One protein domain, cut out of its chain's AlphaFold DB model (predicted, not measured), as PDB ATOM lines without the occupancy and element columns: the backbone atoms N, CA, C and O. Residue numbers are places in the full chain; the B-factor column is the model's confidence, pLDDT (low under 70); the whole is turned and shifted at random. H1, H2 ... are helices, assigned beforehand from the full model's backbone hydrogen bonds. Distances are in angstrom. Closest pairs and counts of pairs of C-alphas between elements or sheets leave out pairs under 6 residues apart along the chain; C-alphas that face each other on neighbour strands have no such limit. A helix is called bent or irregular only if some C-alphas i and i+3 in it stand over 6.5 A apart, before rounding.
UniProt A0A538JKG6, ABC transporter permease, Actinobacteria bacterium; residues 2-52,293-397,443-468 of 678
ATOM      1  N   GLY A   2     -59.736 212.705  -8.577       74.44
ATOM      2  CA  GLY A   2     -61.015 213.322  -8.151       74.44
ATOM      3  C   GLY A   2     -62.265 212.421  -8.138       74.44
ATOM      4  O   GLY A   2     -62.940 212.336  -7.119       74.44
ATOM      5  N   ALA A   3     -62.558 211.686  -9.218       70.25
ATOM      6  CA  ALA A   3     -63.756 210.832  -9.276       70.25
ATOM      7  C   ALA A   3     -63.778 209.715  -8.205       70.25
ATOM      8  O   ALA A   3     -64.826 209.422  -7.629       70.25
ATOM      9  N   VAL A   4     -62.613 209.132  -7.888       74.88
ATOM     10  CA  VAL A   4     -62.462 208.110  -6.833       74.88
ATOM     11  C   VAL A   4     -62.758 208.715  -5.463       74.88
ATOM     12  O   VAL A   4     -63.566 208.165  -4.715       74.88
ATOM     13  N   SER A   5     -62.160 209.869  -5.142       78.62
ATOM     14  CA  SER A   5     -62.375 210.519  -3.845       78.62
ATOM     15  C   SER A   5     -63.814 211.012  -3.677       78.62
ATOM     16  O   SER A   5     -64.383 210.863  -2.597       78.62
ATOM     17  N   MET A   6     -64.440 211.525  -4.741       81.81
ATOM     18  CA  MET A   6     -65.834 211.977  -4.723       81.81
ATOM     19  C   MET A   6     -66.815 210.817  -4.490       81.81
ATOM     20  O   MET A   6     -67.700 210.934  -3.639       81.81
ATOM     21  N   ARG A   7     -66.624 209.670  -5.164       80.50
ATOM     22  CA  ARG A   7     -67.460 208.474  -4.956       80.50
ATOM     23  C   ARG A   7     -67.289 207.894  -3.549       80.50
ATOM     24  O   ARG A   7     -68.295 207.659  -2.885       80.50
ATOM     25  N   VAL A   8     -66.051 207.757  -3.057       79.69
ATOM     26  CA  VAL A   8     -65.764 207.320  -1.673       79.69
ATOM     27  C   VAL A   8     -66.459 208.228  -0.652       79.69
ATOM     28  O   VAL A   8     -67.092 207.738   0.279       79.69
ATOM     29  N   ARG A   9     -66.404 209.555  -0.837       83.00
ATOM     30  CA  ARG A   9     -67.011 210.530   0.088       83.00
ATOM     31  C   ARG A   9     -68.546 210.492   0.075       83.00
ATOM     32  O   ARG A   9     -69.161 210.728   1.116       83.00
ATOM     33  N   SER A  10     -69.153 210.170  -1.069       82.00
ATOM     34  CA  SER A  10     -70.603 209.969  -1.213       82.00
ATOM     35  C   SER A  10     -71.079 208.661  -0.560       82.00
ATOM     36  O   SER A  10     -72.025 208.670   0.233       82.00
ATOM     37  N   GLU A  11     -70.379 207.546  -0.799       75.19
ATOM     38  CA  GLU A  11     -70.688 206.258  -0.156       75.19
ATOM     39  C   GLU A  11     -70.475 206.300   1.358       75.19
ATOM     40  O   GLU A  11     -71.317 205.801   2.103       75.19
ATOM     41  N   LEU A  12     -69.415 206.961   1.838       78.88
ATOM     42  CA  LEU A  12     -69.220 207.195   3.271       78.88
ATOM     43  C   LEU A  12     -70.419 207.939   3.869       78.88
ATOM     44  O   LEU A  12     -70.988 207.472   4.848       78.88
ATOM     45  N   ARG A  13     -70.870 209.047   3.269       81.75
ATOM     46  CA  ARG A  13     -72.017 209.810   3.797       81.75
ATOM     47  C   ARG A  13     -73.334 209.034   3.801       81.75
ATOM     48  O   ARG A  13     -74.116 209.201   4.730       81.75
ATOM     49  N   THR A  14     -73.575 208.189   2.803       81.56
ATOM     50  CA  THR A  14     -74.829 207.423   2.683       81.56
ATOM     51  C   THR A  14     -74.827 206.113   3.474       81.56
ATOM     52  O   THR A  14     -75.877 205.707   3.966       81.56
ATOM     53  N   ARG A  15     -73.670 205.456   3.649       80.06
ATOM     54  CA  ARG A  15     -73.556 204.130   4.290       80.06
ATOM     55  C   ARG A  15     -72.692 204.093   5.564       80.06
ATOM     56  O   ARG A  15     -72.442 202.999   6.066       80.06
ATOM     57  N   TRP A  16     -72.289 205.233   6.149       83.06
ATOM     58  CA  TRP A  16     -71.438 205.263   7.362       83.06
ATOM     59  C   TRP A  16     -71.946 204.370   8.498       83.06
ATOM     60  O   TRP A  16     -71.145 203.685   9.120       83.06
ATOM     61  N   ARG A  17     -73.264 204.315   8.740       85.81
ATOM     62  CA  ARG A  17     -73.860 203.454   9.778       85.81
ATOM     63  C   ARG A  17     -73.558 201.970   9.562       85.81
ATOM     64  O   ARG A  17     -73.243 201.275  10.521       85.81
ATOM     65  N   ALA A  18     -73.611 201.496   8.316       80.00
ATOM     66  CA  ALA A  18     -73.282 200.114   7.978       80.00
ATOM     67  C   ALA A  18     -71.773 199.844   8.107       80.00
ATOM     68  O   ALA A  18     -71.383 198.803   8.627       80.00
ATOM     69  N   LEU A  19     -70.932 200.801   7.699       80.94
ATOM     70  CA  LEU A  19     -69.471 200.704   7.816       80.94
ATOM     71  C   LEU A  19     -69.015 200.681   9.283       80.94
ATOM     72  O   LEU A  19     -68.204 199.840   9.659       80.94
ATOM     73  N   VAL A  20     -69.576 201.559  10.120       87.50
ATOM     74  CA  VAL A  20     -69.322 201.603  11.569       87.50
ATOM     75  C   VAL A  20     -69.870 200.353  12.255       87.50
ATOM     76  O   VAL A  20     -69.162 199.756  13.054       87.50
ATOM     77  N   GLY A  21     -71.085 199.908  11.913       86.50
ATOM     78  CA  GLY A  21     -71.654 198.669  12.448       86.50
ATOM     79  C   GLY A  21     -70.802 197.437  12.126       86.50
ATOM     80  O   GLY A  21     -70.570 196.610  13.002       86.50
ATOM     81  N   LEU A  22     -70.269 197.344  10.903       82.38
ATOM     82  CA  LEU A  22     -69.373 196.257  10.512       82.38
ATOM     83  C   LEU A  22     -67.999 196.361  11.193       82.38
ATOM     84  O   LEU A  22     -67.499 195.356  11.691       82.38
ATOM     85  N   ALA A  23     -67.413 197.558  11.281       88.44
ATOM     86  CA  ALA A  23     -66.164 197.777  12.011       88.44
ATOM     87  C   ALA A  23     -66.301 197.422  13.505       88.44
ATOM     88  O   ALA A  23     -65.429 196.751  14.051       88.44
ATOM     89  N   LEU A  24     -67.414 197.793  14.148       90.25
ATOM     90  CA  LEU A  24     -67.729 197.408  15.528       90.25
ATOM     91  C   LEU A  24     -67.876 195.890  15.678       90.25
ATOM     92  O   LEU A  24     -67.279 195.315  16.581       90.25
ATOM     93  N   LEU A  25     -68.624 195.233  14.786       86.56
ATOM     94  CA  LEU A  25     -68.834 193.782  14.811       86.56
ATOM     95  C   LEU A  25     -67.506 193.013  14.699       86.56
ATOM     96  O   LEU A  25     -67.230 192.132  15.510       86.56
ATOM     97  N   ILE A  26     -66.671 193.377  13.718       85.88
ATOM     98  CA  ILE A  26     -65.331 192.800  13.531       85.88
ATOM     99  C   ILE A  26     -64.476 193.079  14.767       85.88
ATOM    100  O   ILE A  26     -63.875 192.164  15.323       85.88
ATOM    101  N   GLY A  27     -64.460 194.331  15.224       90.69
ATOM    102  CA  GLY A  27     -63.651 194.767  16.350       90.69
ATOM    103  C   GLY A  27     -63.990 194.057  17.657       90.69
ATOM    104  O   GLY A  27     -63.085 193.629  18.358       90.69
ATOM    105  N   VAL A  28     -65.270 193.852  17.973       91.31
ATOM    106  CA  VAL A  28     -65.675 193.144  19.197       91.31
ATOM    107  C   VAL A  28     -65.245 191.676  19.164       91.31
ATOM    108  O   VAL A  28     -64.641 191.205  20.126       91.31
ATOM    109  N   VAL A  29     -65.484 190.952  18.063       87.31
ATOM    110  CA  VAL A  29     -65.134 189.519  17.983       87.31
ATOM    111  C   VAL A  29     -63.617 189.319  17.912       87.31
ATOM    112  O   VAL A  29     -63.066 188.491  18.637       87.31
ATOM    113  N   SER A  30     -62.911 190.107  17.095       90.06
ATOM    114  CA  SER A  30     -61.446 190.052  17.027       90.06
ATOM    115  C   SER A  30     -60.781 190.550  18.310       90.06
ATOM    116  O   SER A  30     -59.781 189.976  18.728       90.06
ATOM    117  N   GLY A  31     -61.338 191.564  18.975       91.81
ATOM    118  CA  GLY A  31     -60.853 192.060  20.264       91.81
ATOM    119  C   GLY A  31     -61.015 191.041  21.388       91.81
ATOM    120  O   GLY A  31     -60.106 190.884  22.197       91.81
ATOM    121  N   ALA A  32     -62.114 190.281  21.393       90.06
ATOM    122  CA  ALA A  32     -62.290 189.152  22.305       90.06
ATOM    123  C   ALA A  32     -61.258 188.036  22.050       90.06
ATOM    124  O   ALA A  32     -60.675 187.522  23.003       90.06
ATOM    125  N   ALA A  33     -60.968 187.702  20.785       89.88
ATOM    126  CA  ALA A  33     -59.925 186.731  20.439       89.88
ATOM    127  C   ALA A  33     -58.526 187.202  20.885       89.88
ATOM    128  O   ALA A  33     -57.810 186.474  21.569       89.88
ATOM    129  N   ILE A  34     -58.156 188.448  20.567       92.06
ATOM    130  CA  ILE A  34     -56.873 189.057  20.961       92.06
ATOM    131  C   ILE A  34     -56.754 189.136  22.493       92.06
ATOM    132  O   ILE A  34     -55.706 188.803  23.043       92.06
ATOM    133  N   GLY A  35     -57.831 189.512  23.189       90.81
ATOM    134  CA  GLY A  35     -57.897 189.531  24.652       90.81
ATOM    135  C   GLY A  35     -57.727 188.142  25.278       90.81
ATOM    136  O   GLY A  35     -57.005 188.007  26.263       90.81
ATOM    137  N   ALA A  36     -58.316 187.099  24.683       88.25
ATOM    138  CA  ALA A  36     -58.128 185.714  25.119       88.25
ATOM    139  C   ALA A  36     -56.683 185.225  24.902       88.25
ATOM    140  O   ALA A  36     -56.099 184.647  25.818       88.25
ATOM    141  N   ALA A  37     -56.067 185.516  23.750       89.25
ATOM    142  CA  ALA A  37     -54.661 185.188  23.478       89.25
ATOM    143  C   ALA A  37     -53.684 185.920  24.420       89.25
ATOM    144  O   ALA A  37     -52.742 185.319  24.942       89.25
ATOM    145  N   ALA A  38     -53.923 187.210  24.685       89.75
ATOM    146  CA  ALA A  38     -53.140 187.990  25.644       89.75
ATOM    147  C   ALA A  38     -53.323 187.451  27.074       89.75
ATOM    148  O   ALA A  38     -52.346 187.272  27.801       89.75
ATOM    149  N   GLY A  39     -54.559 187.105  27.451       87.44
ATOM    150  CA  GLY A  39     -54.874 186.434  28.711       87.44
ATOM    151  C   GLY A  39     -54.169 185.084  28.861       87.44
ATOM    152  O   GLY A  39     -53.650 184.792  29.938       87.44
ATOM    153  N   ALA A  40     -54.069 184.292  27.789       86.50
ATOM    154  CA  ALA A  40     -53.359 183.013  27.786       86.50
ATOM    155  C   ALA A  40     -51.854 183.188  28.055       86.50
ATOM    156  O   ALA A  40     -51.321 182.549  28.961       86.50
ATOM    157  N   ARG A  41     -51.174 184.108  27.348       87.88
ATOM    158  CA  ARG A  41     -49.750 184.424  27.600       87.88
ATOM    159  C   ARG A  41     -49.507 185.045  28.979       87.88
ATOM    160  O   ARG A  41     -48.482 184.776  29.608       87.88
ATOM    161  N   ARG A  42     -50.441 185.861  29.477       86.88
ATOM    162  CA  ARG A  42     -50.361 186.422  30.833       86.88
ATOM    163  C   ARG A  42     -50.492 185.334  31.900       86.88
ATOM    164  O   ARG A  42     -49.721 185.352  32.850       86.88
ATOM    165  N   THR A  43     -51.411 184.386  31.705       85.44
ATOM    166  CA  THR A  43     -51.630 183.214  32.575       85.44
ATOM    167  C   THR A  43     -50.380 182.336  32.645       85.44
ATOM    168  O   THR A  43     -49.918 182.020  33.737       85.44
ATOM    169  N   ASP A  44     -49.794 182.013  31.490       84.19
ATOM    170  CA  ASP A  44     -48.564 181.218  31.357       84.19
ATOM    171  C   ASP A  44     -47.370 181.863  32.093       84.19
ATOM    172  O   ASP A  44     -46.697 181.246  32.916       84.19
ATOM    173  N   SER A  45     -47.172 183.169  31.888       85.88
ATOM    174  CA  SER A  45     -46.087 183.942  32.508       85.88
ATOM    175  C   SER A  45     -46.370 184.442  33.934       85.88
ATOM    176  O   SER A  45     -45.511 185.114  34.510       85.88
ATOM    177  N   ALA A  46     -47.545 184.176  34.516       86.75
ATOM    178  CA  ALA A  46     -47.919 184.705  35.833       86.75
ATOM    179  C   ALA A  46     -47.063 184.111  36.959       86.75
ATOM    180  O   ALA A  46     -46.528 184.855  37.779       86.75
ATOM    181  N   TYR A  47     -46.888 182.786  36.977       83.31
ATOM    182  CA  TYR A  47     -46.137 182.114  38.039       83.31
ATOM    183  C   TYR A  47     -44.610 182.333  37.952       83.31
ATOM    184  O   TYR A  47     -44.017 182.660  38.976       83.31
ATOM    185  N   PRO A  48     -43.956 182.309  36.771       84.81
ATOM    186  CA  PRO A  48     -42.563 182.750  36.648       84.81
ATOM    187  C   PRO A  48     -42.322 184.181  37.156       84.81
ATOM    188  O   PRO A  48     -41.340 184.433  37.851       84.81
ATOM    189  N   ARG A  49     -43.243 185.122  36.884       86.00
ATOM    190  CA  ARG A  49     -43.162 186.496  37.418       86.00
ATOM    191  C   ARG A  49     -43.436 186.572  38.921       86.00
ATOM    192  O   ARG A  49     -42.861 187.430  39.583       86.00
ATOM    193  N   PHE A  50     -44.278 185.692  39.462       86.31
ATOM    194  CA  PHE A  50     -44.462 185.542  40.907       86.31
ATOM    195  C   PHE A  50     -43.151 185.126  41.582       86.31
ATOM    196  O   PHE A  50     -42.696 185.817  42.487       86.31
ATOM    197  N   LEU A  51     -42.492 184.074  41.090       81.69
ATOM    198  CA  LEU A  51     -41.200 183.609  41.615       81.69
ATOM    199  C   LEU A  51     -40.115 184.686  41.511       81.69
ATOM    200  O   LEU A  51     -39.412 184.936  42.479       81.69
ATOM    201  N   ALA A  52     -40.034 185.397  40.384       82.25
ATOM    202  CA  ALA A  52     -39.067 186.481  40.202       82.25
ATOM    203  C   ALA A  52     -39.248 187.667  41.178       82.25
ATOM    204  O   ALA A  52     -38.343 188.490  41.297       82.25
ATOM    205  N   GLN A 293     -68.967 186.313   5.442       67.94
ATOM    206  CA  GLN A 293     -70.361 186.718   5.233       67.94
ATOM    207  C   GLN A 293     -70.483 188.193   4.834       67.94
ATOM    208  O   GLN A 293     -71.087 188.509   3.807       67.94
ATOM    209  N   ALA A 294     -69.926 189.095   5.646       68.50
ATOM    210  CA  ALA A 294     -70.109 190.533   5.490       68.50
ATOM    211  C   ALA A 294     -69.537 191.040   4.161       68.50
ATOM    212  O   ALA A 294     -70.231 191.731   3.416       68.50
ATOM    213  N   LEU A 295     -68.319 190.617   3.811       65.31
ATOM    214  CA  LEU A 295     -67.661 190.991   2.556       65.31
ATOM    215  C   LEU A 295     -68.355 190.377   1.334       65.31
ATOM    216  O   LEU A 295     -68.454 191.028   0.290       65.31
ATOM    217  N   SER A 296     -68.898 189.159   1.455       62.41
ATOM    218  CA  SER A 296     -69.735 188.562   0.407       62.41
ATOM    219  C   SER A 296     -71.049 189.325   0.205       62.41
ATOM    220  O   SER A 296     -71.518 189.403  -0.925       62.41
ATOM    221  N   ARG A 297     -71.643 189.892   1.263       64.81
ATOM    222  CA  ARG A 297     -72.864 190.713   1.184       64.81
ATOM    223  C   ARG A 297     -72.573 192.107   0.619       64.81
ATOM    224  O   ARG A 297     -73.313 192.601  -0.227       64.81
ATOM    225  N   GLU A 298     -71.459 192.712   1.026       64.94
ATOM    226  CA  GLU A 298     -71.030 194.033   0.564       64.94
ATOM    227  C   GLU A 298     -70.612 194.039  -0.913       64.94
ATOM    228  O   GLU A 298     -71.020 194.928  -1.659       64.94
ATOM    229  N   THR A 299     -69.848 193.041  -1.373       61.88
ATOM    230  CA  THR A 299     -69.438 192.979  -2.791       61.88
ATOM    231  C   THR A 299     -70.597 192.771  -3.762       61.88
ATOM    232  O   THR A 299     -70.469 193.140  -4.928       61.88
ATOM    233  N   LEU A 300     -71.730 192.247  -3.291       59.16
ATOM    234  CA  LEU A 300     -72.950 192.125  -4.084       59.16
ATOM    235  C   LEU A 300     -73.724 193.451  -4.087       59.16
ATOM    236  O   LEU A 300     -74.041 193.952  -5.161       59.16
ATOM    237  N   ALA A 301     -73.854 194.111  -2.931       61.62
ATOM    238  CA  ALA A 301     -74.456 195.446  -2.808       61.62
ATOM    239  C   ALA A 301     -73.635 196.602  -3.433       61.62
ATOM    240  O   ALA A 301     -74.103 197.742  -3.450       61.62
ATOM    241  N   SER A 302     -72.402 196.347  -3.884       58.66
ATOM    242  CA  SER A 302     -71.607 197.246  -4.743       58.66
ATOM    243  C   SER A 302     -71.581 196.799  -6.214       58.66
ATOM    244  O   SER A 302     -71.148 197.563  -7.073       58.66
ATOM    245  N   GLY A 303     -72.034 195.580  -6.527       61.00
ATOM    246  CA  GLY A 303     -72.022 195.026  -7.883       61.00
ATOM    247  C   GLY A 303     -73.052 195.656  -8.825       61.00
ATOM    248  O   GLY A 303     -72.818 195.687 -10.030       61.00
ATOM    249  N   GLU A 304     -74.148 196.186  -8.279       62.59
ATOM    250  CA  GLU A 304     -75.247 196.822  -9.025       62.59
ATOM    251  C   GLU A 304     -74.835 198.162  -9.660       62.59
ATOM    252  O   GLU A 304     -75.190 198.443 -10.804       62.59
ATOM    253  N   ASP A 305     -74.005 198.951  -8.970       65.12
ATOM    254  CA  ASP A 305     -73.565 200.277  -9.431       65.12
ATOM    255  C   ASP A 305     -72.394 200.220 -10.432       65.12
ATOM    256  O   ASP A 305     -72.169 201.152 -11.213       65.12
ATOM    257  N   TYR A 306     -71.611 199.136 -10.426       68.62
ATOM    258  CA  TYR A 306     -70.393 199.028 -11.237       68.62
ATOM    259  C   TYR A 306     -70.614 199.064 -12.759       68.62
ATOM    260  O   TYR A 306     -69.805 199.714 -13.425       68.62
ATOM    261  N   PRO A 307     -71.655 198.447 -13.355       68.81
ATOM    262  CA  PRO A 307     -71.944 198.589 -14.783       68.81
ATOM    263  C   PRO A 307     -72.195 200.047 -15.191       68.81
ATOM    264  O   PRO A 307     -71.648 200.500 -16.195       68.81
ATOM    265  N   VAL A 308     -72.954 200.794 -14.379       72.69
ATOM    266  CA  VAL A 308     -73.303 202.202 -14.631       72.69
ATOM    267  C   VAL A 308     -72.068 203.096 -14.517       72.69
ATOM    268  O   VAL A 308     -71.767 203.859 -15.432       72.69
ATOM    269  N   LEU A 309     -71.281 202.945 -13.447       72.19
ATOM    270  CA  LEU A 309     -70.029 203.693 -13.265       72.19
ATOM    271  C   LEU A 309     -69.020 203.426 -14.393       72.19
ATOM    272  O   LEU A 309     -68.284 204.326 -14.799       72.19
ATOM    273  N   ARG A 310     -68.997 202.205 -14.936       72.12
ATOM    274  CA  ARG A 310     -68.122 201.843 -16.056       72.12
ATOM    275  C   ARG A 310     -68.614 202.410 -17.393       72.12
ATOM    276  O   ARG A 310     -67.781 202.806 -18.202       72.12
ATOM    277  N   ALA A 311     -69.931 202.502 -17.602       78.62
ATOM    278  CA  ALA A 311     -70.525 203.204 -18.745       78.62
ATOM    279  C   ALA A 311     -70.238 204.720 -18.710       78.62
ATOM    280  O   ALA A 311     -70.023 205.327 -19.753       78.62
ATOM    281  N   LEU A 312     -70.124 205.304 -17.512       81.19
ATOM    282  CA  LEU A 312     -69.681 206.687 -17.278       81.19
ATOM    283  C   LEU A 312     -68.145 206.877 -17.363       81.19
ATOM    284  O   LEU A 312     -67.620 207.905 -16.939       81.19
ATOM    285  N   GLY A 313     -67.402 205.894 -17.889       81.81
ATOM    286  CA  GLY A 313     -65.962 205.999 -18.163       81.81
ATOM    287  C   GLY A 313     -65.022 205.644 -17.002       81.81
ATOM    288  O   GLY A 313     -63.808 205.811 -17.125       81.81
ATOM    289  N   MET A 314     -65.525 205.132 -15.872       78.75
ATOM    290  CA  MET A 314     -64.672 204.797 -14.726       78.75
ATOM    291  C   MET A 314     -63.815 203.545 -14.986       78.75
ATOM    292  O   MET A 314     -64.319 202.460 -15.283       78.75
ATOM    293  N   SER A 315     -62.490 203.679 -14.853       80.31
ATOM    294  CA  SER A 315     -61.544 202.588 -15.126       80.31
ATOM    295  C   SER A 315     -61.573 201.487 -14.054       80.31
ATOM    296  O   SER A 315     -61.943 201.711 -12.899       80.31
ATOM    297  N   ARG A 316     -61.117 200.274 -14.407       69.38
ATOM    298  CA  ARG A 316     -61.077 199.133 -13.468       69.38
ATOM    299  C   ARG A 316     -60.221 199.422 -12.233       69.38
ATOM    300  O   ARG A 316     -60.623 199.086 -11.125       69.38
ATOM    301  N   GLY A 317     -59.071 200.077 -12.422       73.62
ATOM    302  CA  GLY A 317     -58.196 200.490 -11.322       73.62
ATOM    303  C   GLY A 317     -58.874 201.488 -10.382       73.62
ATOM    304  O   GLY A 317     -58.722 201.377  -9.171       73.62
ATOM    305  N   ALA A 318     -59.695 202.401 -10.914       74.75
ATOM    306  CA  ALA A 318     -60.465 203.340 -10.104       74.75
ATOM    307  C   ALA A 318     -61.547 202.637  -9.257       74.75
ATOM    308  O   ALA A 318     -61.690 202.956  -8.079       74.75
ATOM    309  N   LEU A 319     -62.265 201.651  -9.812       72.69
ATOM    310  CA  LEU A 319     -63.270 200.866  -9.072       72.69
ATOM    311  C   LEU A 319     -62.640 199.977  -7.981       72.69
ATOM    312  O   LEU A 319     -63.159 199.890  -6.863       72.69
ATOM    313  N   ILE A 320     -61.487 199.364  -8.273       74.00
ATOM    314  CA  ILE A 320     -60.704 198.611  -7.280       74.00
ATOM    315  C   ILE A 320     -60.211 199.553  -6.173       74.00
ATOM    316  O   ILE A 320     -60.352 199.220  -5.001       74.00
ATOM    317  N   ALA A 321     -59.718 200.751  -6.508       78.81
ATOM    318  CA  ALA A 321     -59.270 201.733  -5.519       78.81
ATOM    319  C   ALA A 321     -60.399 202.191  -4.575       78.81
ATOM    320  O   ALA A 321     -60.185 202.225  -3.365       78.81
ATOM    321  N   VAL A 322     -61.609 202.472  -5.088       77.75
ATOM    322  CA  VAL A 322     -62.783 202.790  -4.242       77.75
ATOM    323  C   VAL A 322     -63.085 201.642  -3.270       77.75
ATOM    324  O   VAL A 322     -63.252 201.875  -2.073       77.75
ATOM    325  N   SER A 323     -63.094 200.402  -3.771       73.94
ATOM    326  CA  SER A 323     -63.321 199.204  -2.948       73.94
ATOM    327  C   SER A 323     -62.256 199.056  -1.859       73.94
ATOM    328  O   SER A 323     -62.577 198.811  -0.699       73.94
ATOM    329  N   MET A 324     -60.984 199.231  -2.225       78.88
ATOM    330  CA  MET A 324     -59.846 198.993  -1.341       78.88
ATOM    331  C   MET A 324     -59.752 200.033  -0.222       78.88
ATOM    332  O   MET A 324     -59.498 199.664   0.919       78.88
ATOM    333  N   VAL A 325     -60.035 201.311  -0.511       83.44
ATOM    334  CA  VAL A 325     -60.118 202.366   0.517       83.44
ATOM    335  C   VAL A 325     -61.214 202.046   1.536       83.44
ATOM    336  O   VAL A 325     -60.991 202.182   2.736       83.44
ATOM    337  N   LYS A 326     -62.379 201.573   1.079       78.75
ATOM    338  CA  LYS A 326     -63.492 201.196   1.959       78.75
ATOM    339  C   LYS A 326     -63.144 200.001   2.852       78.75
ATOM    340  O   LYS A 326     -63.299 200.094   4.066       78.75
ATOM    341  N   VAL A 327     -62.605 198.924   2.273       81.12
ATOM    342  CA  VAL A 327     -62.149 197.743   3.030       81.12
ATOM    343  C   VAL A 327     -61.058 198.125   4.036       81.12
ATOM    344  O   VAL A 327     -61.128 197.691   5.180       81.12
ATOM    345  N   MET A 328     -60.111 198.994   3.663       84.75
ATOM    346  CA  MET A 328     -59.060 199.476   4.567       84.75
ATOM    347  C   MET A 328     -59.621 200.320   5.724       84.75
ATOM    348  O   MET A 328     -59.193 200.155   6.860       84.75
ATOM    349  N   LEU A 329     -60.615 201.184   5.480       86.44
ATOM    350  CA  LEU A 329     -61.273 201.953   6.547       86.44
ATOM    351  C   LEU A 329     -62.007 201.047   7.547       86.44
ATOM    352  O   LEU A 329     -61.906 201.267   8.753       86.44
ATOM    353  N   ILE A 330     -62.701 200.009   7.066       85.06
ATOM    354  CA  ILE A 330     -63.355 199.005   7.923       85.06
ATOM    355  C   ILE A 330     -62.303 198.184   8.683       85.06
ATOM    356  O   ILE A 330     -62.462 197.951   9.878       85.06
ATOM    357  N   ALA A 331     -61.213 197.788   8.018       86.38
ATOM    358  CA  ALA A 331     -60.111 197.032   8.606       86.38
ATOM    359  C   ALA A 331     -59.418 197.804   9.739       86.38
ATOM    360  O   ALA A 331     -59.287 197.283  10.843       86.38
ATOM    361  N   CYS A 332     -59.028 199.058   9.494       91.31
ATOM    362  CA  CYS A 332     -58.401 199.914  10.498       91.31
ATOM    363  C   CYS A 332     -59.375 200.275  11.627       91.31
ATOM    364  O   CYS A 332     -59.001 200.197  12.793       91.31
ATOM    365  N   GLY A 333     -60.630 200.616  11.311       91.75
ATOM    366  CA  GLY A 333     -61.653 200.892  12.325       91.75
ATOM    367  C   GLY A 333     -61.927 199.677  13.218       91.75
ATOM    368  O   GLY A 333     -61.945 199.800  14.440       91.75
ATOM    369  N   GLY A 334     -62.056 198.493  12.616       90.25
ATOM    370  CA  GLY A 334     -62.213 197.230  13.332       90.25
ATOM    371  C   GLY A 334     -60.988 196.869  14.171       90.25
ATOM    372  O   GLY A 334     -61.151 196.454  15.313       90.25
ATOM    373  N   ALA A 335     -59.770 197.097  13.672       93.38
ATOM    374  CA  ALA A 335     -58.546 196.891  14.445       93.38
ATOM    375  C   ALA A 335     -58.449 197.840  15.657       93.38
ATOM    376  O   ALA A 335     -58.103 197.391  16.747       93.38
ATOM    377  N   VAL A 336     -58.820 199.119  15.514       95.69
ATOM    378  CA  VAL A 336     -58.869 200.075  16.640       95.69
ATOM    379  C   VAL A 336     -59.895 199.643  17.692       95.69
ATOM    380  O   VAL A 336     -59.581 199.633  18.882       95.69
ATOM    381  N   VAL A 337     -61.095 199.223  17.274       95.00
ATOM    382  CA  VAL A 337     -62.108 198.683  18.200       95.00
ATOM    383  C   VAL A 337     -61.620 197.382  18.851       95.00
ATOM    384  O   VAL A 337     -61.816 197.205  20.049       95.00
ATOM    385  N   ALA A 338     -60.934 196.502  18.115       93.62
ATOM    386  CA  ALA A 338     -60.374 195.265  18.657       93.62
ATOM    387  C   ALA A 338     -59.311 195.520  19.731       93.62
ATOM    388  O   ALA A 338     -59.342 194.880  20.779       93.62
ATOM    389  N   LEU A 339     -58.417 196.489  19.507       94.31
ATOM    390  CA  LEU A 339     -57.441 196.924  20.505       94.31
ATOM    391  C   LEU A 339     -58.133 197.507  21.745       94.31
ATOM    392  O   LEU A 339     -57.785 197.134  22.862       94.31
ATOM    393  N   ALA A 340     -59.147 198.360  21.566       94.31
ATOM    394  CA  ALA A 340     -59.914 198.918  22.679       94.31
ATOM    395  C   ALA A 340     -60.627 197.826  23.498       94.31
ATOM    396  O   ALA A 340     -60.541 197.823  24.723       94.31
ATOM    397  N   VAL A 341     -61.276 196.859  22.841       92.94
ATOM    398  CA  VAL A 341     -61.942 195.723  23.502       92.94
ATOM    399  C   VAL A 341     -60.932 194.825  24.222       92.94
ATOM    400  O   VAL A 341     -61.161 194.471  25.376       92.94
ATOM    401  N   ALA A 342     -59.788 194.511  23.607       91.12
ATOM    402  CA  ALA A 342     -58.736 193.723  24.251       91.12
ATOM    403  C   ALA A 342     -58.165 194.425  25.500       91.12
ATOM    404  O   ALA A 342     -57.968 193.781  26.532       91.12
ATOM    405  N   LEU A 343     -57.964 195.747  25.447       90.50
ATOM    406  CA  LEU A 343     -57.526 196.550  26.594       90.50
ATOM    407  C   LEU A 343     -58.594 196.636  27.698       90.50
ATOM    408  O   LEU A 343     -58.243 196.557  28.872       90.50
ATOM    409  N   LEU A 344     -59.880 196.738  27.345       90.62
ATOM    410  CA  LEU A 344     -60.995 196.728  28.306       90.62
ATOM    411  C   LEU A 344     -61.185 195.363  28.989       90.62
ATOM    412  O   LEU A 344     -61.622 195.313  30.136       90.62
ATOM    413  N   VAL A 345     -60.839 194.262  28.312       87.50
ATOM    414  CA  VAL A 345     -60.876 192.900  28.874       87.50
ATOM    415  C   VAL A 345     -59.601 192.565  29.668       87.50
ATOM    416  O   VAL A 345     -59.659 191.736  30.575       87.50
ATOM    417  N   SER A 346     -58.469 193.233  29.410       86.94
ATOM    418  CA  SER A 346     -57.177 192.993  30.088       86.94
ATOM    419  C   SER A 346     -57.250 192.945  31.634       86.94
ATOM    420  O   SER A 346     -56.679 192.015  32.203       86.94
ATOM    421  N   PRO A 347     -57.999 193.819  32.350       85.38
ATOM    422  CA  PRO A 347     -58.151 193.748  33.813       85.38
ATOM    423  C   PRO A 347     -58.876 192.501  34.346       85.38
ATOM    424  O   PRO A 347     -58.766 192.194  35.535       85.38
ATOM    425  N   LEU A 348     -59.642 191.802  33.501       82.69
ATOM    426  CA  LEU A 348     -60.321 190.550  33.854       82.69
ATOM    427  C   LEU A 348     -59.382 189.336  33.761       82.69
ATOM    428  O   LEU A 348     -59.749 188.257  34.219       82.69
ATOM    429  N   MET A 349     -58.191 189.507  33.176       82.12
ATOM    430  CA  MET A 349     -57.193 188.460  32.965       82.12
ATOM    431  C   MET A 349     -55.928 188.719  33.806       82.12
ATOM    432  O   MET A 349     -55.471 189.861  33.881       82.12
ATOM    433  N   PRO A 350     -55.286 187.685  34.376       80.38
ATOM    434  CA  PRO A 350     -55.622 186.268  34.246       80.38
ATOM    435  C   PRO A 350     -56.745 185.833  35.210       80.38
ATOM    436  O   PRO A 350     -57.135 186.573  36.113       80.38
ATOM    437  N   LEU A 351     -57.271 184.625  34.995       74.81
ATOM    438  CA  LEU A 351     -58.350 184.012  35.784       74.81
ATOM    439  C   LEU A 351     -57.805 182.943  36.753       74.81
ATOM    440  O   LEU A 351     -56.706 182.425  36.560       74.81
ATOM    441  N   GLY A 352     -58.587 182.598  37.784       72.44
ATOM    442  CA  GLY A 352     -58.255 181.536  38.747       72.44
ATOM    443  C   GLY A 352     -56.931 181.758  39.492       72.44
ATOM    444  O   GLY A 352     -56.552 182.897  39.776       72.44
ATOM    445  N   LEU A 353     -56.209 180.666  39.775       74.44
ATOM    446  CA  LEU A 353     -54.915 180.665  40.481       74.44
ATOM    447  C   LEU A 353     -53.882 181.625  39.875       74.44
ATOM    448  O   LEU A 353     -53.152 182.294  40.607       74.44
ATOM    449  N   ALA A 354     -53.852 181.770  38.548       79.38
ATOM    450  CA  ALA A 354     -52.930 182.686  37.885       79.38
ATOM    451  C   ALA A 354     -53.171 184.158  38.269       79.38
ATOM    452  O   ALA A 354     -52.225 184.939  38.281       79.38
ATOM    453  N   ARG A 355     -54.392 184.550  38.667       84.50
ATOM    454  CA  ARG A 355     -54.683 185.891  39.221       84.50
ATOM    455  C   ARG A 355     -54.079 186.095  40.609       84.50
ATOM    456  O   ARG A 355     -53.696 187.206  40.978       84.50
ATOM    457  N   ILE A 356     -54.002 185.015  41.379       85.00
ATOM    458  CA  ILE A 356     -53.394 184.997  42.708       85.00
ATOM    459  C   ILE A 356     -51.867 185.041  42.573       85.00
ATOM    460  O   ILE A 356     -51.232 185.780  43.317       85.00
ATOM    461  N   ALA A 357     -51.293 184.403  41.548       84.88
ATOM    462  CA  ALA A 357     -49.878 184.539  41.193       84.88
ATOM    463  C   ALA A 357     -49.517 185.915  40.587       84.88
ATOM    464  O   ALA A 357     -48.490 186.478  40.940       84.88
ATOM    465  N   GLU A 358     -50.355 186.498  39.721       86.44
ATOM    466  CA  GLU A 358     -50.079 187.744  38.975       86.44
ATOM    467  C   GLU A 358     -49.585 188.890  39.887       86.44
ATOM    468  O   GLU A 358     -50.399 189.425  40.642       86.44
ATOM    469  N   PRO A 359     -48.304 189.308  39.842       84.44
ATOM    470  CA  PRO A 359     -47.777 190.270  40.814       84.44
ATOM    471  C   PRO A 359     -48.443 191.648  40.750       84.44
ATOM    472  O   PRO A 359     -48.744 192.232  41.787       84.44
ATOM    473  N   ASP A 360     -48.729 192.121  39.535       82.44
ATOM    474  CA  ASP A 360     -49.274 193.451  39.256       82.44
ATOM    475  C   ASP A 360     -50.653 193.326  38.567       82.44
ATOM    476  O   ASP A 360     -50.769 193.445  37.341       82.44
ATOM    477  N   PRO A 361     -51.731 193.027  39.323       75.06
ATOM    478  CA  PRO A 361     -53.076 192.908  38.767       75.06
ATOM    479  C   PRO A 361     -53.572 194.273  38.264       75.06
ATOM    480  O   PRO A 361     -53.658 195.239  39.017       75.06
ATOM    481  N   GLY A 362     -53.924 194.354  36.982       78.81
ATOM    482  CA  GLY A 362     -54.237 195.616  36.304       78.81
ATOM    483  C   GLY A 362     -54.210 195.470  34.783       78.81
ATOM    484  O   GLY A 362     -54.233 194.349  34.277       78.81
ATOM    485  N   ILE A 363     -54.145 196.580  34.044       80.38
ATOM    486  CA  ILE A 363     -54.022 196.557  32.577       80.38
ATOM    487  C   ILE A 363     -52.599 196.127  32.200       80.38
ATOM    488  O   ILE A 363     -51.649 196.881  32.394       80.38
ATOM    489  N   ALA A 364     -52.456 194.934  31.620       77.94
ATOM    490  CA  ALA A 364     -51.231 194.523  30.942       77.94
ATOM    491  C   ALA A 364     -51.350 194.803  29.437       77.94
ATOM    492  O   ALA A 364     -52.372 194.482  28.821       77.94
ATOM    493  N   VAL A 365     -50.300 195.385  28.852       83.81
ATOM    494  CA  VAL A 365     -50.228 195.731  27.425       83.81
ATOM    495  C   VAL A 365     -49.160 194.869  26.755       83.81
ATOM    496  O   VAL A 365     -47.985 195.221  26.702       83.81
ATOM    497  N   ASP A 366     -49.572 193.706  26.251       84.06
ATOM    498  CA  ASP A 366     -48.707 192.831  25.459       84.06
ATOM    499  C   ASP A 366     -48.635 193.356  24.018       84.06
ATOM    500  O   ASP A 366     -49.442 192.993  23.158       84.06
ATOM    501  N   TRP A 367     -47.681 194.254  23.763       88.44
ATOM    502  CA  TRP A 367     -47.492 194.885  22.453       88.44
ATOM    503  C   TRP A 367     -47.295 193.880  21.311       88.44
ATOM    504  O   TRP A 367     -47.675 194.179  20.180       88.44
ATOM    505  N   LEU A 368     -46.759 192.685  21.592       88.94
ATOM    506  CA  LEU A 368     -46.594 191.641  20.584       88.94
ATOM    507  C   LEU A 368     -47.953 191.044  20.197       88.94
ATOM    508  O   LEU A 368     -48.274 190.997  19.013       88.94
ATOM    509  N   VAL A 369     -48.784 190.643  21.169       88.12
ATOM    510  CA  VAL A 369     -50.123 190.084  20.878       88.12
ATOM    511  C   VAL A 369     -51.050 191.139  20.283       88.12
ATOM    512  O   VAL A 369     -51.766 190.852  19.326       88.12
ATOM    513  N   LEU A 370     -51.022 192.367  20.804       89.38
ATOM    514  CA  LEU A 370     -51.833 193.471  20.295       89.38
ATOM    515  C   LEU A 370     -51.402 193.874  18.875       89.38
ATOM    516  O   LEU A 370     -52.255 194.031  18.004       89.38
ATOM    517  N   GLY A 371     -50.094 193.984  18.619       90.25
ATOM    518  CA  GLY A 371     -49.544 194.332  17.308       90.25
ATOM    519  C   GLY A 371     -49.794 193.251  16.256       90.25
ATOM    520  O   GLY A 371     -50.345 193.546  15.194       90.25
ATOM    521  N   VAL A 372     -49.463 191.990  16.564       91.44
ATOM    522  CA  VAL A 372     -49.735 190.845  15.676       91.44
ATOM    523  C   VAL A 372     -51.239 190.681  15.468       91.44
ATOM    524  O   VAL A 372     -51.674 190.535  14.332       91.44
ATOM    525  N   GLY A 373     -52.050 190.793  16.523       87.94
ATOM    526  CA  GLY A 373     -53.507 190.713  16.445       87.94
ATOM    527  C   GLY A 373     -54.116 191.783  15.536       87.94
ATOM    528  O   GLY A 373     -54.873 191.455  14.624       87.94
ATOM    529  N   ALA A 374     -53.749 193.053  15.724       89.88
ATOM    530  CA  ALA A 374     -54.211 194.150  14.875       89.88
ATOM    531  C   ALA A 374     -53.753 193.984  13.414       89.88
ATOM    532  O   ALA A 374     -54.560 194.150  12.496       89.88
ATOM    533  N   ALA A 375     -52.494 193.590  13.186       91.44
ATOM    534  CA  ALA A 375     -51.983 193.296  11.848       91.44
ATOM    535  C   ALA A 375     -52.738 192.127  11.190       91.44
ATOM    536  O   ALA A 375     -53.135 192.233  10.030       91.44
ATOM    537  N   SER A 376     -53.014 191.048  11.929       88.25
ATOM    538  CA  SER A 376     -53.817 189.914  11.463       88.25
ATOM    539  C   SER A 376     -55.245 190.326  11.110       88.25
ATOM    540  O   SER A 376     -55.732 189.914  10.061       88.25
ATOM    541  N   VAL A 377     -55.904 191.176  11.908       86.38
ATOM    542  CA  VAL A 377     -57.229 191.730  11.566       86.38
ATOM    543  C   VAL A 377     -57.160 192.502  10.250       86.38
ATOM    544  O   VAL A 377     -57.931 192.215   9.335       86.38
ATOM    545  N   VAL A 378     -56.203 193.424  10.104       86.75
ATOM    546  CA  VAL A 378     -56.064 194.223   8.877       86.75
ATOM    547  C   VAL A 378     -55.779 193.341   7.658       86.75
ATOM    548  O   VAL A 378     -56.414 193.519   6.615       86.75
ATOM    549  N   LEU A 379     -54.889 192.353   7.784       86.81
ATOM    550  CA  LEU A 379     -54.545 191.413   6.714       86.81
ATOM    551  C   LEU A 379     -55.716 190.494   6.338       86.81
ATOM    552  O   LEU A 379     -55.981 190.314   5.147       86.81
ATOM    553  N   LEU A 380     -56.449 189.938   7.308       82.56
ATOM    554  CA  LEU A 380     -57.586 189.042   7.062       82.56
ATOM    555  C   LEU A 380     -58.775 189.784   6.442       82.56
ATOM    556  O   LEU A 380     -59.349 189.296   5.467       82.56
ATOM    557  N   VAL A 381     -59.105 190.983   6.933       80.12
ATOM    558  CA  VAL A 381     -60.149 191.840   6.339       80.12
ATOM    559  C   VAL A 381     -59.762 192.224   4.905       80.12
ATOM    560  O   VAL A 381     -60.553 192.047   3.977       80.12
ATOM    561  N   SER A 382     -58.522 192.685   4.700       78.94
ATOM    562  CA  SER A 382     -58.043 193.144   3.389       78.94
ATOM    563  C   SER A 382     -57.979 192.018   2.358       78.94
ATOM    564  O   SER A 382     -58.477 192.175   1.244       78.94
ATOM    565  N   SER A 383     -57.412 190.861   2.715       76.38
ATOM    566  CA  SER A 383     -57.309 189.702   1.814       76.38
ATOM    567  C   SER A 383     -58.683 189.125   1.458       76.38
ATOM    568  O   SER A 383     -58.956 188.869   0.281       76.38
ATOM    569  N   THR A 384     -59.585 189.011   2.437       69.44
ATOM    570  CA  THR A 384     -60.954 188.520   2.220       69.44
ATOM    571  C   THR A 384     -61.776 189.485   1.357       69.44
ATOM    572  O   THR A 384     -62.617 189.028   0.588       69.44
ATOM    573  N   GLY A 385     -61.510 190.798   1.403       66.75
ATOM    574  CA  GLY A 385     -62.123 191.788   0.502       66.75
ATOM    575  C   GLY A 385     -61.503 191.825  -0.904       66.75
ATOM    576  O   GLY A 385     -62.214 192.002  -1.898       66.75
ATOM    577  N   MET A 386     -60.191 191.590  -1.012       67.94
ATOM    578  CA  MET A 386     -59.445 191.575  -2.276       67.94
ATOM    579  C   MET A 386     -59.935 190.468  -3.224       67.94
ATOM    580  O   MET A 386     -60.158 190.708  -4.412       67.94
ATOM    581  N   ILE A 387     -60.134 189.250  -2.706       65.62
ATOM    582  CA  ILE A 387     -60.502 188.062  -3.496       65.62
ATOM    583  C   ILE A 387     -61.812 188.243  -4.298       65.62
ATOM    584  O   ILE A 387     -61.789 188.012  -5.514       65.62
ATOM    585  N   PRO A 388     -62.958 188.641  -3.704       60.84
ATOM    586  CA  PRO A 388     -64.199 188.849  -4.444       60.84
ATOM    587  C   PRO A 388     -64.146 190.083  -5.355       60.84
ATOM    588  O   PRO A 388     -64.661 190.000  -6.469       60.84
ATOM    589  N   ALA A 389     -63.471 191.173  -4.967       60.41
ATOM    590  CA  ALA A 389     -63.295 192.353  -5.824       60.41
ATOM    591  C   ALA A 389     -62.471 192.042  -7.093       60.41
ATOM    592  O   ALA A 389     -62.813 192.461  -8.199       60.41
ATOM    593  N   TRP A 390     -61.416 191.235  -6.966       60.69
ATOM    594  CA  TRP A 390     -60.599 190.798  -8.101       60.69
ATOM    595  C   TRP A 390     -61.337 189.787  -8.991       60.69
ATOM    596  O   TRP A 390     -61.254 189.847 -10.222       60.69
ATOM    597  N   ARG A 391     -62.125 188.883  -8.391       61.84
ATOM    598  CA  ARG A 391     -62.980 187.928  -9.120       61.84
ATOM    599  C   ARG A 391     -64.143 188.611  -9.848       61.84
ATOM    600  O   ARG A 391     -64.456 188.196 -10.964       61.84
ATOM    601  N   SER A 392     -64.762 189.644  -9.272       57.84
ATOM    602  CA  SER A 392     -65.817 190.415  -9.940       57.84
ATOM    603  C   SER A 392     -65.243 191.247 -11.089       57.84
ATOM    604  O   SER A 392     -65.764 191.163 -12.199       57.84
ATOM    605  N   ALA A 393     -64.100 191.916 -10.891       57.75
ATOM    606  CA  ALA A 393     -63.400 192.650 -11.947       57.75
ATOM    607  C   ALA A 393     -63.015 191.761 -13.148       57.75
ATOM    608  O   ALA A 393     -63.196 192.185 -14.288       57.75
ATOM    609  N   ARG A 394     -62.551 190.521 -12.905       57.97
ATOM    610  CA  ARG A 394     -62.235 189.515 -13.945       57.97
ATOM    611  C   ARG A 394     -63.465 188.871 -14.603       57.97
ATOM    612  O   ARG A 394     -63.379 188.384 -15.727       57.97
ATOM    613  N   ARG A 395     -64.615 188.812 -13.921       54.00
ATOM    614  CA  ARG A 395     -65.887 188.390 -14.547       54.00
ATOM    615  C   ARG A 395     -66.487 189.511 -15.392       54.00
ATOM    616  O   ARG A 395     -67.036 189.237 -16.455       54.00
ATOM    617  N   ALA A 396     -66.331 190.761 -14.962       52.31
ATOM    618  CA  ALA A 396     -66.875 191.939 -15.624       52.31
ATOM    619  C   ALA A 396     -66.264 192.239 -17.007       52.31
ATOM    620  O   ALA A 396     -66.785 193.109 -17.702       52.31
ATOM    621  N   ASP A 397     -65.200 191.559 -17.452       45.62
ATOM    622  CA  ASP A 397     -64.772 191.583 -18.860       45.62
ATOM    623  C   ASP A 397     -65.017 190.292 -19.654       45.62
ATOM    624  O   ASP A 397     -64.645 190.210 -20.818       45.62
ATOM    625  N   THR A 443     -76.577 182.682  -0.050       55.44
ATOM    626  CA  THR A 443     -77.087 181.898   1.089       55.44
ATOM    627  C   THR A 443     -76.082 180.865   1.599       55.44
ATOM    628  O   THR A 443     -75.963 180.675   2.802       55.44
ATOM    629  N   ARG A 444     -75.281 180.251   0.722       55.22
ATOM    630  CA  ARG A 444     -74.270 179.248   1.098       55.22
ATOM    631  C   ARG A 444     -73.186 179.741   2.053       55.22
ATOM    632  O   ARG A 444     -72.881 179.036   3.009       55.22
ATOM    633  N   SER A 445     -72.569 180.894   1.786       56.72
ATOM    634  CA  SER A 445     -71.522 181.433   2.668       56.72
ATOM    635  C   SER A 445     -72.131 181.959   3.967       56.72
ATOM    636  O   SER A 445     -71.509 181.835   5.020       56.72
ATOM    637  N   ALA A 446     -73.376 182.447   3.911       58.19
ATOM    638  CA  ALA A 446     -74.168 182.759   5.094       58.19
ATOM    639  C   ALA A 446     -74.403 181.519   5.973       58.19
ATOM    640  O   ALA A 446     -73.955 181.505   7.117       58.19
ATOM    641  N   PHE A 447     -75.004 180.453   5.437       64.12
ATOM    642  CA  PHE A 447     -75.242 179.217   6.183       64.12
ATOM    643  C   PHE A 447     -73.948 178.602   6.718       64.12
ATOM    644  O   PHE A 447     -73.872 178.325   7.908       64.12
ATOM    645  N   LEU A 448     -72.902 178.456   5.894       63.25
ATOM    646  CA  LEU A 448     -71.646 177.850   6.344       63.25
ATOM    647  C   LEU A 448     -70.995 178.653   7.486       63.25
ATOM    648  O   LEU A 448     -70.562 178.065   8.473       63.25
ATOM    649  N   GLY A 449     -70.974 179.987   7.379       62.66
ATOM    650  CA  GLY A 449     -70.423 180.855   8.420       62.66
ATOM    651  C   GLY A 449     -71.236 180.842   9.720       62.66
ATOM    652  O   GLY A 449     -70.655 180.798  10.801       62.66
ATOM    653  N   ALA A 450     -72.569 180.814   9.624       67.56
ATOM    654  CA  ALA A 450     -73.447 180.715  10.789       67.56
ATOM    655  C   ALA A 450     -73.306 179.354  11.492       67.56
ATOM    656  O   ALA A 450     -73.161 179.310  12.710       67.56
ATOM    657  N   THR A 451     -73.265 178.253  10.733       74.38
ATOM    658  CA  THR A 451     -73.051 176.904  11.278       74.38
ATOM    659  C   THR A 451     -71.695 176.782  11.972       74.38
ATOM    660  O   THR A 451     -71.634 176.237  13.069       74.38
ATOM    661  N   LEU A 452     -70.619 177.329  11.387       68.88
ATOM    662  CA  LEU A 452     -69.291 177.363  12.016       68.88
ATOM    663  C   LEU A 452     -69.283 178.168  13.323       68.88
ATOM    664  O   LEU A 452     -68.725 177.703  14.313       68.88
ATOM    665  N   ALA A 453     -69.930 179.337  13.352       67.12
ATOM    666  CA  ALA A 453     -70.030 180.152  14.562       67.12
ATOM    667  C   ALA A 453     -70.837 179.451  15.672       67.12
ATOM    668  O   ALA A 453     -70.394 179.412  16.817       67.12
ATOM    669  N   ILE A 454     -71.982 178.842  15.335       79.00
ATOM    670  CA  ILE A 454     -72.802 178.078  16.289       79.00
ATOM    671  C   ILE A 454     -72.026 176.861  16.806       79.00
ATOM    672  O   ILE A 454     -71.956 176.662  18.013       79.00
ATOM    673  N   ALA A 455     -71.389 176.085  15.924       78.00
ATOM    674  CA  ALA A 455     -70.583 174.930  16.321       78.00
ATOM    675  C   ALA A 455     -69.433 175.324  17.263       78.00
ATOM    676  O   ALA A 455     -69.194 174.635  18.252       78.00
ATOM    677  N   ALA A 456     -68.766 176.454  17.003       72.00
ATOM    678  CA  ALA A 456     -67.696 176.972  17.851       72.00
ATOM    679  C   ALA A 456     -68.191 177.390  19.250       72.00
ATOM    680  O   ALA A 456     -67.564 177.041  20.251       72.00
ATOM    681  N   VAL A 457     -69.330 178.088  19.334       73.81
ATOM    682  CA  VAL A 457     -69.944 178.481  20.617       73.81
ATOM    683  C   VAL A 457     -70.428 177.256  21.397       73.81
ATOM    684  O   VAL A 457     -70.140 177.139  22.587       73.81
ATOM    685  N   THR A 458     -71.098 176.309  20.736       83.19
ATOM    686  CA  THR A 458     -71.548 175.059  21.365       83.19
ATOM    687  C   THR A 458     -70.368 174.237  21.879       83.19
ATOM    688  O   THR A 458     -70.419 173.769  23.012       83.19
ATOM    689  N   ALA A 459     -69.279 174.108  21.113       76.75
ATOM    690  CA  ALA A 459     -68.078 173.397  21.555       76.75
ATOM    691  C   ALA A 459     -67.451 174.033  22.811       76.75
ATOM    692  O   ALA A 459     -67.079 173.313  23.736       76.75
ATOM    693  N   ALA A 460     -67.386 175.367  22.879       73.00
ATOM    694  CA  ALA A 460     -66.879 176.079  24.052       73.00
ATOM    695  C   ALA A 460     -67.770 175.884  25.296       73.00
ATOM    696  O   ALA A 460     -67.254 175.642  26.388       73.00
ATOM    697  N   LEU A 461     -69.098 175.942  25.136       77.12
ATOM    698  CA  LEU A 461     -70.056 175.712  26.227       77.12
ATOM    699  C   LEU A 461     -70.039 174.260  26.723       77.12
ATOM    700  O   LEU A 461     -70.058 174.031  27.930       77.12
ATOM    701  N   VAL A 462     -69.962 173.286  25.809       85.56
ATOM    702  CA  VAL A 462     -69.830 171.863  26.156       85.56
ATOM    703  C   VAL A 462     -68.526 171.623  26.913       85.56
ATOM    704  O   VAL A 462     -68.566 171.011  27.970       85.56
ATOM    705  N   PHE A 463     -67.395 172.167  26.449       75.06
ATOM    706  CA  PHE A 463     -66.119 172.042  27.158       75.06
ATOM    707  C   PHE A 463     -66.178 172.628  28.578       75.06
ATOM    708  O   PHE A 463     -65.767 171.967  29.529       75.06
ATOM    709  N   ALA A 464     -66.733 173.836  28.738       70.69
ATOM    710  CA  ALA A 464     -66.878 174.471  30.049       70.69
ATOM    711  C   ALA A 464     -67.782 173.656  30.995       70.69
ATOM    712  O   ALA A 464     -67.414 173.427  32.145       70.69
ATOM    713  N   SER A 465     -68.919 173.163  30.495       79.69
ATOM    714  CA  SER A 465     -69.854 172.315  31.248       79.69
ATOM    715  C   SER A 465     -69.236 170.966  31.638       79.69
ATOM    716  O   SER A 465     -69.359 170.531  32.781       79.69
ATOM    717  N   SER A 466     -68.506 170.317  30.724       78.25
ATOM    718  CA  SER A 466     -67.803 169.060  31.005       78.25
ATOM    719  C   SER A 466     -66.675 169.234  32.023       78.25
ATOM    720  O   SER A 466     -66.491 168.356  32.860       78.25
ATOM    721  N   LEU A 467     -65.948 170.357  31.993       69.94
ATOM    722  CA  LEU A 467     -64.932 170.670  33.001       69.94
ATOM    723  C   LEU A 467     -65.565 170.940  34.374       69.94
ATOM    724  O   LEU A 467     -65.061 170.457  35.383       69.94
ATOM    725  N   GLU A 468     -66.687 171.663  34.421       71.19
ATOM    726  CA  GLU A 468     -67.426 171.894  35.666       71.19
ATOM    727  C   GLU A 468     -67.991 170.589  36.255       71.19
ATOM    728  O   GLU A 468     -67.872 170.368  37.459       71.19
TER     729      GLU A 468
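What this domain is: This is residues 2 to 52, 293 to 397 and 443 to 468 of the 678 residues of the protein "ABC transporter permease" of Actinobacteria bacterium (UniProt A0A538JKG6). A long, loosely formed bundle of three helices, H1b, H5 and H7, makes the core; H1b crosses H5, and the bent-off arm H1a packs on H5 residues 318 to 326. Short H2 and H6 lie beyond one end, while H3 joins H8 to H7, and H8 residues 451 to 468 stick out. The printed part has 182 residues, with eight named helices, H1 to H8 in order, and no named strand: all helix. It is loose, radius of gyration of the C-alphas 20.8 A, spanning 69 by 35 by 26 A.

How they stand to each other: By its hydrogen bonds H1, residues 2 to 44, was assigned as one helix, but it is bent: C-alphas 14 and 17 are 8.2 A apart, and arms H1a, residues 2 to 14, and H1b, residues 17 to 44, are about perpendicular at 83 degrees. H1b touches H5, residues 316 to 348, at a steep tilt of 45 degrees, the same way, closest C-alphas Gly 31 and Ala 338, 3.6 A. H7, residues 367 to 395, touches H5 at a shallow tilt of 27 degrees, opposite ways, closest C-alphas Ala 331 and Val 378, 4.9 A. H3, residues 293 to 301, touches H8, residues 443 to 468, closest C-alphas Gln 293 and Ala 446, 5.5 A. H6, residues 353 to 357, touches H2, residues 46 to 52, closest C-alphas Tyr 47 and Ala 357, 5.5 A. H4, residues 306 to 311, is close to but not clearly touching H5, closest C-alphas Tyr 306 and Leu 319, 7.7 A. Every O i to N i+4 pair is within hydrogen-bond range in H1a, H1b, H2, H4, H6 and H8; H3 has 4 of 5, H5 27 of 29, H7 24 of 25.

Where its parts are: H5 measures 48.1 A, H7 41.8 A, H1b 40.0 A and H8 37.3 A. C-alpha 2 is at (-61.015, 213.322, -8.151), C-alpha 468 at (-67.426, 171.894, 35.666).

The domain as a whole: Residues 53 to 292 and 398 to 442 are not printed; the C-alpha gaps are 46.9 A and 25.4 A. No link printed whole is long. Mean pLDDT of the printed part is 78.6; residues 293 to 307 and 384 to 397 are among those under 70.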